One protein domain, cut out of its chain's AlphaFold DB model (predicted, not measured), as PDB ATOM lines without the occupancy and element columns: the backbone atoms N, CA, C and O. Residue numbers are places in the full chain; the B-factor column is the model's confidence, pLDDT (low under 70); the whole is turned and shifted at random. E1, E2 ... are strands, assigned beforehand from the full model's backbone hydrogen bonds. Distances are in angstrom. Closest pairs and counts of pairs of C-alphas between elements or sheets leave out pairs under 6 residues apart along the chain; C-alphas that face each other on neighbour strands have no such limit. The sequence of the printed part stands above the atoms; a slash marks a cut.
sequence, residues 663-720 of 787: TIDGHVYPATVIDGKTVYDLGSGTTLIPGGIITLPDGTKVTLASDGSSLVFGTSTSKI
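Overview. This is residues 663 to 720 of the 787 residues of an uncharacterized protein of Venturia nashicola (UniProt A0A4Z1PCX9). A four-stranded antiparallel sheet, E4 to E7, forms one wall, and off it a ribbon is made by E1 running on into the hairpin of E2 and E3. After E3 the chain folds back, and residues 687 to 688 pair beside it before the link goes on to the sheet. Of the 58 printed residues, 27 are in seven named strands, E1 to E7 along the chain, with no named helix: an all-strand domain with under half of its residues in named elements. It is compact, with a radius of gyration of the C-alphas of 10.7 A and spans of 30 by 24 by 19 A.

Arrangement. Begin at residues 663 to 664, which pair antiparallel with 667 to 668 of E1, residues 667 to 669. E1 pairs with no named strand; it runs on at 26 degrees into E2, residues 671 to 674. E2 forms a hairpin with E3, residues 677 to 681, where N 672 and O 679 are 2.8 A apart. Next look at E4, residues 693 to 695, apart from E3. E4 opens a meander, each strand the antiparallel neighbour of the one before, with E5 (701 to 704), E6 (710 to 713) and E7 (716 to 719). Check N 694 and O 702 at 2.9 A, N 703 and O 712 at 2.8 A, and N 711 and O 718 at 2.8 A. E4 and E7 are the edge strands.

Along the chain. Find C-alpha 667 at (198.984, 341.283, 303.563), where E1 begins. E3, the longest strand, measures 12.6 A; E5 measures 10.1 A. E7 ends at C-alpha 719, (193.081, 344.884, 318.212).

Size, cuts and confidence. The C-alphas of Gly 676 and Asp 698 are farthest apart, 30.8 A. The printed part has no cut; the link from E3 to E4 is long, 11 residues. Mean pLDDT of the printed part is 88.3, and no printed residue is under 70.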
ATOM      1  N   THR A 663     195.620 341.197 309.131       84.81
ATOM      2  CA  THR A 663     196.367 342.014 308.167       84.81
ATOM      3  C   THR A 663     197.715 342.389 308.769       84.81
ATOM      4  O   THR A 663     197.756 343.114 309.762       84.81
ATOM      5  N   ILE A 664     198.806 341.894 308.184       84.19
ATOM      6  CA  ILE A 664     200.188 342.177 308.596       84.19
ATOM      7  C   ILE A 664     200.896 342.830 307.415       84.19
ATOM      8  O   ILE A 664     200.908 342.258 306.330       84.19
ATOM      9  N   ASP A 665     201.429 344.040 307.590       82.31
ATOM     10  CA  ASP A 665     202.125 344.782 306.525       82.31
ATOM     11  C   ASP A 665     201.343 344.840 305.197       82.31
ATOM     12  O   ASP A 665     201.879 344.656 304.103       82.31
ATOM     13  N   GLY A 666     200.023 345.041 305.298       82.88
ATOM     14  CA  GLY A 666     199.107 345.097 304.153       82.88
ATOM     15  C   GLY A 666     198.754 343.744 303.521       82.88
ATOM     16  O   GLY A 666     197.915 343.711 302.623       82.88
ATOM     17  N   HIS A 667     199.329 342.637 303.993       82.19
ATOM     18  CA  HIS A 667     198.984 341.283 303.563       82.19
ATOM     19  C   HIS A 667     197.898 340.695 304.462       82.19
ATOM     20  O   HIS A 667     198.015 340.733 305.685       82.19
ATOM     21  N   VAL A 668     196.841 340.158 303.849       84.12
ATOM     22  CA  VAL A 668     195.709 339.541 304.550       84.12
ATOM     23  C   VAL A 668     195.929 338.033 304.646       84.12
ATOM     24  O   VAL A 668     196.000 337.348 303.630       84.12
ATOM     25  N   TYR A 669     196.000 337.526 305.870       88.12
ATOM     26  CA  TYR A 669     196.158 336.121 306.214       88.12
ATOM     27  C   TYR A 669     194.815 335.583 306.721       88.12
ATOM     28  O   TYR A 669     194.386 335.961 307.820       88.12
ATOM     29  N   PRO A 670     194.112 334.749 305.935       84.75
ATOM     30  CA  PRO A 670     192.870 334.138 306.384       84.75
ATOM     31  C   PRO A 670     193.142 333.201 307.563       84.75
ATOM     32  O   PRO A 670     194.201 332.578 307.657       84.75
ATOM     33  N   ALA A 671     192.182 333.120 308.476       88.56
ATOM     34  CA  ALA A 671     192.237 332.167 309.565       88.56
ATOM     35  C   ALA A 671     191.783 330.788 309.075       88.56
ATOM     36  O   ALA A 671     190.753 330.673 308.415       88.56
ATOM     37  N   THR A 672     192.495 329.743 309.472       83.06
ATOM     38  CA  THR A 672     192.074 328.352 309.291       83.06
ATOM     39  C   THR A 672     191.792 327.755 310.663       83.06
ATOM     40  O   THR A 672     192.488 328.061 311.625       83.06
ATOM     41  N   VAL A 673     190.778 326.904 310.792       77.69
ATOM     42  CA  VAL A 673     190.542 326.163 312.039       77.69
ATOM     43  C   VAL A 673     191.092 324.753 311.873       77.69
ATOM     44  O   VAL A 673     190.615 324.005 311.023       77.69
ATOM     45  N   ILE A 674     192.087 324.394 312.682       72.56
ATOM     46  CA  ILE A 674     192.675 323.050 312.738       72.56
ATOM     47  C   ILE A 674     192.463 322.537 314.164       72.56
ATOM     48  O   ILE A 674     192.858 323.198 315.124       72.56
ATOM     49  N   ASP A 675     191.763 321.411 314.315       74.62
ATOM     50  CA  ASP A 675     191.423 320.797 315.611       74.62
ATOM     51  C   ASP A 675     190.741 321.750 316.610       74.62
ATOM     52  O   ASP A 675     191.020 321.758 317.810       74.62
ATOM     53  N   GLY A 676     189.854 322.612 316.105       73.50
ATOM     54  CA  GLY A 676     189.144 323.602 316.920       73.50
ATOM     55  C   GLY A 676     190.005 324.785 317.379       73.50
ATOM     56  O   GLY A 676     189.518 325.629 318.130       73.50
ATOM     57  N   LYS A 677     191.261 324.883 316.926       80.38
ATOM     58  CA  LYS A 677     192.135 326.036 317.163       80.38
ATOM     59  C   LYS A 677     192.261 326.875 315.902       80.38
ATOM     60  O   LYS A 677     192.458 326.354 314.809       80.38
ATOM     61  N   THR A 678     192.189 328.189 316.068       85.12
ATOM     62  CA  THR A 678     192.493 329.142 315.002       85.12
ATOM     63  C   THR A 678     193.989 329.117 314.693       85.12
ATOM     64  O   THR A 678     194.817 329.241 315.594       85.12
ATOM     65  N   VAL A 679     194.335 328.971 313.420       92.31
ATOM     66  CA  VAL A 679     195.696 328.940 312.890       92.31
ATOM     67  C   VAL A 679     195.773 329.912 311.720       92.31
ATOM     68  O   VAL A 679     194.981 329.829 310.785       92.31
ATOM     69  N   TYR A 680     196.740 330.819 311.752       93.81
ATOM     70  CA  TYR A 680     197.053 331.709 310.638       93.81
ATOM     71  C   TYR A 680     198.331 331.218 309.965       93.81
ATOM     72  O   TYR A 680     199.390 331.215 310.592       93.81
ATOM     73  N   ASP A 681     198.241 330.780 308.711       92.75
ATOM     74  CA  ASP A 681     199.419 330.428 307.914       92.75
ATOM     75  C   ASP A 681     200.047 331.709 307.362       92.75
ATOM     76  O   ASP A 681     199.450 332.385 306.527       92.75
ATOM     77  N   LEU A 682     201.237 332.058 307.855       92.56
ATOM     78  CA  LEU A 682     201.968 333.260 307.452       92.56
ATOM     79  C   LEU A 682     202.895 333.015 306.248       92.56
ATOM     80  O   LEU A 682     203.625 333.919 305.831       92.56
ATOM     81  N   GLY A 683     202.870 331.807 305.676       85.44
ATOM     82  CA  GLY A 683     203.780 331.359 304.630       85.44
ATOM     83  C   GLY A 683     205.097 330.812 305.187       85.44
ATOM     84  O   GLY A 683     205.420 330.941 306.369       85.44
ATOM     85  N   SER A 684     205.900 330.174 304.326       86.50
ATOM     86  CA  SER A 684     207.192 329.537 304.673       86.50
ATOM     87  C   SER A 684     207.128 328.452 305.765       86.50
ATOM     88  O   SER A 684     208.140 328.137 306.384       86.50
ATOM     89  N   GLY A 685     205.947 327.869 305.997       88.56
ATOM     90  CA  GLY A 685     205.726 326.890 307.066       88.56
ATOM     91  C   GLY A 685     205.604 327.516 308.459       88.56
ATOM     92  O   GLY A 685     205.647 326.798 309.455       88.56
ATOM     93  N   THR A 686     205.455 328.841 308.543       93.62
ATOM     94  CA  THR A 686     205.288 329.547 309.815       93.62
ATOM     95  C   THR A 686     203.803 329.731 310.095       93.62
ATOM     96  O   THR A 686     203.104 330.392 309.331       93.62
ATOM     97  N   THR A 687     203.316 329.182 311.206       94.62
ATOM     98  CA  THR A 687     201.927 329.348 311.639       94.62
ATOM     99  C   THR A 687     201.851 330.157 312.927       94.62
ATOM    100  O   THR A 687     202.693 330.031 313.819       94.62
ATOM    101  N   LEU A 688     200.834 331.008 313.031       95.81
ATOM    102  CA  LEU A 688     200.535 331.773 314.233       95.81
ATOM    103  C   LEU A 688     199.215 331.282 314.825       95.81
ATOM    104  O   LEU A 688     198.172 331.316 314.177       95.81
ATOM    105  N   ILE A 689     199.274 330.821 316.069       95.06
ATOM    106  CA  ILE A 689     198.125 330.351 316.853       95.06
ATOM    107  C   ILE A 689     197.880 331.302 318.030       95.06
ATOM    108  O   ILE A 689     198.821 331.989 318.435       95.06
ATOM    109  N   PRO A 690     196.666 331.376 318.607       94.38
ATOM    110  CA  PRO A 690     196.415 332.157 319.816       94.38
ATOM    111  C   PRO A 690     197.396 331.806 320.942       94.38
ATOM    112  O   PRO A 690     197.581 330.637 321.281       94.38
ATOM    113  N   GLY A 691     198.060 332.822 321.495       94.69
ATOM    114  CA  GLY A 691     199.144 332.691 322.478       94.69
ATOM    115  C   GLY A 691     200.523 332.388 321.874       94.69
ATOM    116  O   GLY A 691     201.519 332.374 322.596       94.69
ATOM    117  N   GLY A 692     200.594 332.147 320.566       95.12
ATOM    118  CA  GLY A 692     201.826 331.900 319.831       95.12
ATOM    119  C   GLY A 692     202.635 333.174 319.600       95.12
ATOM    120  O   GLY A 692     202.090 334.272 319.461       95.12
ATOM    121  N   ILE A 693     203.955 333.002 319.528       94.50
ATOM    122  CA  ILE A 693     204.916 334.046 319.167       94.50
ATOM    123  C   ILE A 693     205.694 333.550 317.956       94.50
ATOM    124  O   ILE A 693     206.315 332.490 318.016       94.50
ATOM    125  N   ILE A 694     205.705 334.335 316.886       95.00
ATOM    126  CA  ILE A 694     206.538 334.089 315.707       95.00
ATOM    127  C   ILE A 694     207.533 335.238 315.540       95.00
ATOM    128  O   ILE A 694     207.271 336.368 315.950       95.00
ATOM    129  N   THR A 695     208.713 334.940 315.002       93.56
ATOM    130  CA  THR A 695     209.736 335.947 314.680       93.56
ATOM    131  C   THR A 695     209.865 336.002 313.167       93.56
ATOM    132  O   THR A 695     210.201 334.995 312.549       93.56
ATOM    133  N   LEU A 696     209.549 337.152 312.579       88.25
ATOM    134  CA  LEU A 696     209.663 337.387 311.143       88.25
ATOM    135  C   LEU A 696     211.148 337.441 310.717       88.25
ATOM    136  O   LEU A 696     212.021 337.637 311.569       88.25
ATOM    137  N   PRO A 697     211.471 337.283 309.416       85.81
ATOM    138  CA  PRO A 697     212.857 337.290 308.925       85.81
ATOM    139  C   PRO A 697     213.656 338.566 309.239       85.81
ATOM    140  O   PRO A 697     214.884 338.534 309.251       85.81
ATOM    141  N   ASP A 698     212.976 339.683 309.499       88.25
ATOM    142  CA  ASP A 698     213.564 340.963 309.909       88.25
ATOM    143  C   ASP A 698     213.878 341.041 311.422       88.25
ATOM    144  O   ASP A 698     214.432 342.035 311.894       88.25
ATOM    145  N   GLY A 699     213.543 339.998 312.191       91.44
ATOM    146  CA  GLY A 699     213.694 339.930 313.644       91.44
ATOM    147  C   GLY A 699     212.491 340.458 314.434       91.44
ATOM    148  O   GLY A 699     212.506 340.402 315.671       91.44
ATOM    149  N   THR A 700     211.441 340.943 313.769       91.88
ATOM    150  CA  THR A 700     210.233 341.450 314.424       91.88
ATOM    151  C   THR A 700     209.443 340.301 315.050       91.88
ATOM    152  O   THR A 700     209.104 339.320 314.389       91.88
ATOM    153  N   LYS A 701     209.118 340.415 316.345       94.38
ATOM    154  CA  LYS A 701     208.261 339.446 317.043       94.38
ATOM    155  C   LYS A 701     206.792 339.803 316.861       94.38
ATOM    156  O   LYS A 701     206.392 340.919 317.191       94.38
ATOM    157  N   VAL A 702     206.001 338.836 316.414       95.00
ATOM    158  CA  VAL A 702     204.545 338.928 316.313       95.00
ATOM    159  C   VAL A 702     203.934 337.962 317.317       95.00
ATOM    160  O   VAL A 702     204.231 336.771 317.288       95.00
ATOM    161  N   THR A 703     203.115 338.473 318.232       95.94
ATOM    162  CA  THR A 703     202.419 337.665 319.244       95.94
ATOM    163  C   THR A 703     200.923 337.798 319.046       95.94
ATOM    164  O   THR A 703     200.405 338.911 319.077       95.94
ATOM    165  N   LEU A 704     200.222 336.683 318.869       95.31
ATOM    166  CA  LEU A 704     198.764 336.675 318.934       95.31
ATOM    167  C   LEU A 704     198.372 336.438 320.391       95.31
ATOM    168  O   LEU A 704     198.854 335.491 321.011       95.31
ATOM    169  N   ALA A 705     197.533 337.297 320.962       93.06
ATOM    170  CA  ALA A 705     197.050 337.118 322.325       93.06
ATOM    171  C   ALA A 705     196.368 335.750 322.488       93.06
ATOM    172  O   ALA A 705     195.853 335.170 321.530       93.06
ATOM    173  N   SER A 706     196.386 335.203 323.704       92.62
ATOM    174  CA  SER A 706     195.851 333.862 323.990       92.62
ATOM    175  C   SER A 706     194.354 333.722 323.709       92.62
ATOM    176  O   SER A 706     193.877 332.616 323.489       92.62
ATOM    177  N   ASP A 707     193.621 334.831 323.719       86.56
ATOM    178  CA  ASP A 707     192.201 334.920 323.375       86.56
ATOM    179  C   ASP A 707     191.955 335.179 321.874       86.56
ATOM    180  O   ASP A 707     190.809 335.246 321.444       86.56
ATOM    181  N   GLY A 708     193.015 335.349 321.075       86.88
ATOM    182  CA  GLY A 708     192.935 335.690 319.656       86.88
ATOM    183  C   GLY A 708     192.470 337.121 319.363       86.88
ATOM    184  O   GLY A 708     192.307 337.462 318.196       86.88
ATOM    185  N   SER A 709     192.269 337.971 320.378       87.44
ATOM    186  CA  SER A 709     191.621 339.285 320.217       87.44
ATOM    187  C   SER A 709     192.581 340.414 319.835       87.44
ATOM    188  O   SER A 709     192.167 341.498 319.411       87.44
ATOM    189  N   SER A 710     193.887 340.204 319.991       90.06
ATOM    190  CA  SER A 710     194.888 341.228 319.700       90.06
ATOM    191  C   SER A 710     196.183 340.645 319.162       90.06
ATOM    192  O   SER A 710     196.609 339.556 319.538       90.06
ATOM    193  N   LEU A 711     196.808 341.400 318.265       92.19
ATOM    194  CA  LEU A 711     198.077 341.088 317.632       92.19
ATOM    195  C   LEU A 711     199.114 342.112 318.094       92.19
ATOM    196  O   LEU A 711     198.933 343.317 317.910       92.19
ATOM    197  N   VAL A 712     200.196 341.651 318.709       91.56
ATOM    198  CA  VAL A 712     201.308 342.492 319.154       91.56
ATOM    199  C   VAL A 712     202.447 342.377 318.149       91.56
ATOM    200  O   VAL A 712     202.991 341.294 317.959       91.56
ATOM    201  N   PHE A 713     202.826 343.495 317.537       90.69
ATOM    202  CA  PHE A 713     203.959 343.646 316.628       90.69
ATOM    203  C   PHE A 713     205.084 344.418 317.307       90.69
ATOM    204  O   PHE A 713     205.021 345.644 317.438       90.69
ATOM    205  N   GLY A 714     206.123 343.714 317.753       89.25
ATOM    206  CA  GLY A 714     207.212 344.321 318.512       89.25
ATOM    207  C   GLY A 714     206.697 344.978 319.797       89.25
ATOM    208  O   GLY A 714     206.430 344.290 320.778       89.25
ATOM    209  N   THR A 715     206.566 346.310 319.793       86.06
ATOM    210  CA  THR A 715     206.022 347.099 320.920       86.06
ATOM    211  C   THR A 715     204.601 347.626 320.682       86.06
ATOM    212  O   THR A 715     203.981 348.149 321.608       86.06
ATOM    213  N   SER A 716     204.062 347.473 319.472       84.50
ATOM    214  CA  SER A 716     202.735 347.961 319.088       84.50
ATOM    215  C   SER A 716     201.687 346.867 319.261       84.50
ATOM    216  O   SER A 716     201.909 345.736 318.852       84.50
ATOM    217  N   THR A 717     200.526 347.190 319.832       89.25
ATOM    218  CA  THR A 717     199.385 346.262 319.942       89.25
ATOM    219  C   THR A 717     198.246 346.733 319.047       89.25
ATOM    220  O   THR A 717     197.765 347.854 319.206       89.25
ATOM    221  N   SER A 718     197.791 345.868 318.145       86.25
ATOM    222  CA  SER A 718     196.607 346.068 317.311       86.25
ATOM    223  C   SER A 718     195.479 345.168 317.808       86.25
ATOM    224  O   SER A 718     195.687 343.977 318.033       86.25
ATOM    225  N   LYS A 719     194.270 345.712 317.974       84.69
ATOM    226  CA  LYS A 719     193.081 344.884 318.212       84.69
ATOM    227  C   LYS A 719     192.638 344.255 316.896       84.69
ATOM    228  O   LYS A 719     192.502 344.957 315.896       84.69
ATOM    229  N   ILE A 720     192.418 342.951 316.915       79.75
ATOM    230  CA  ILE A 720     191.756 342.233 315.832       79.75
ATOM    231  C   ILE A 720     190.257 342.435 316.092       79.75
ATOM    232  O   ILE A 720     189.832 342.333 317.242       79.75
TER     233      ILE A 720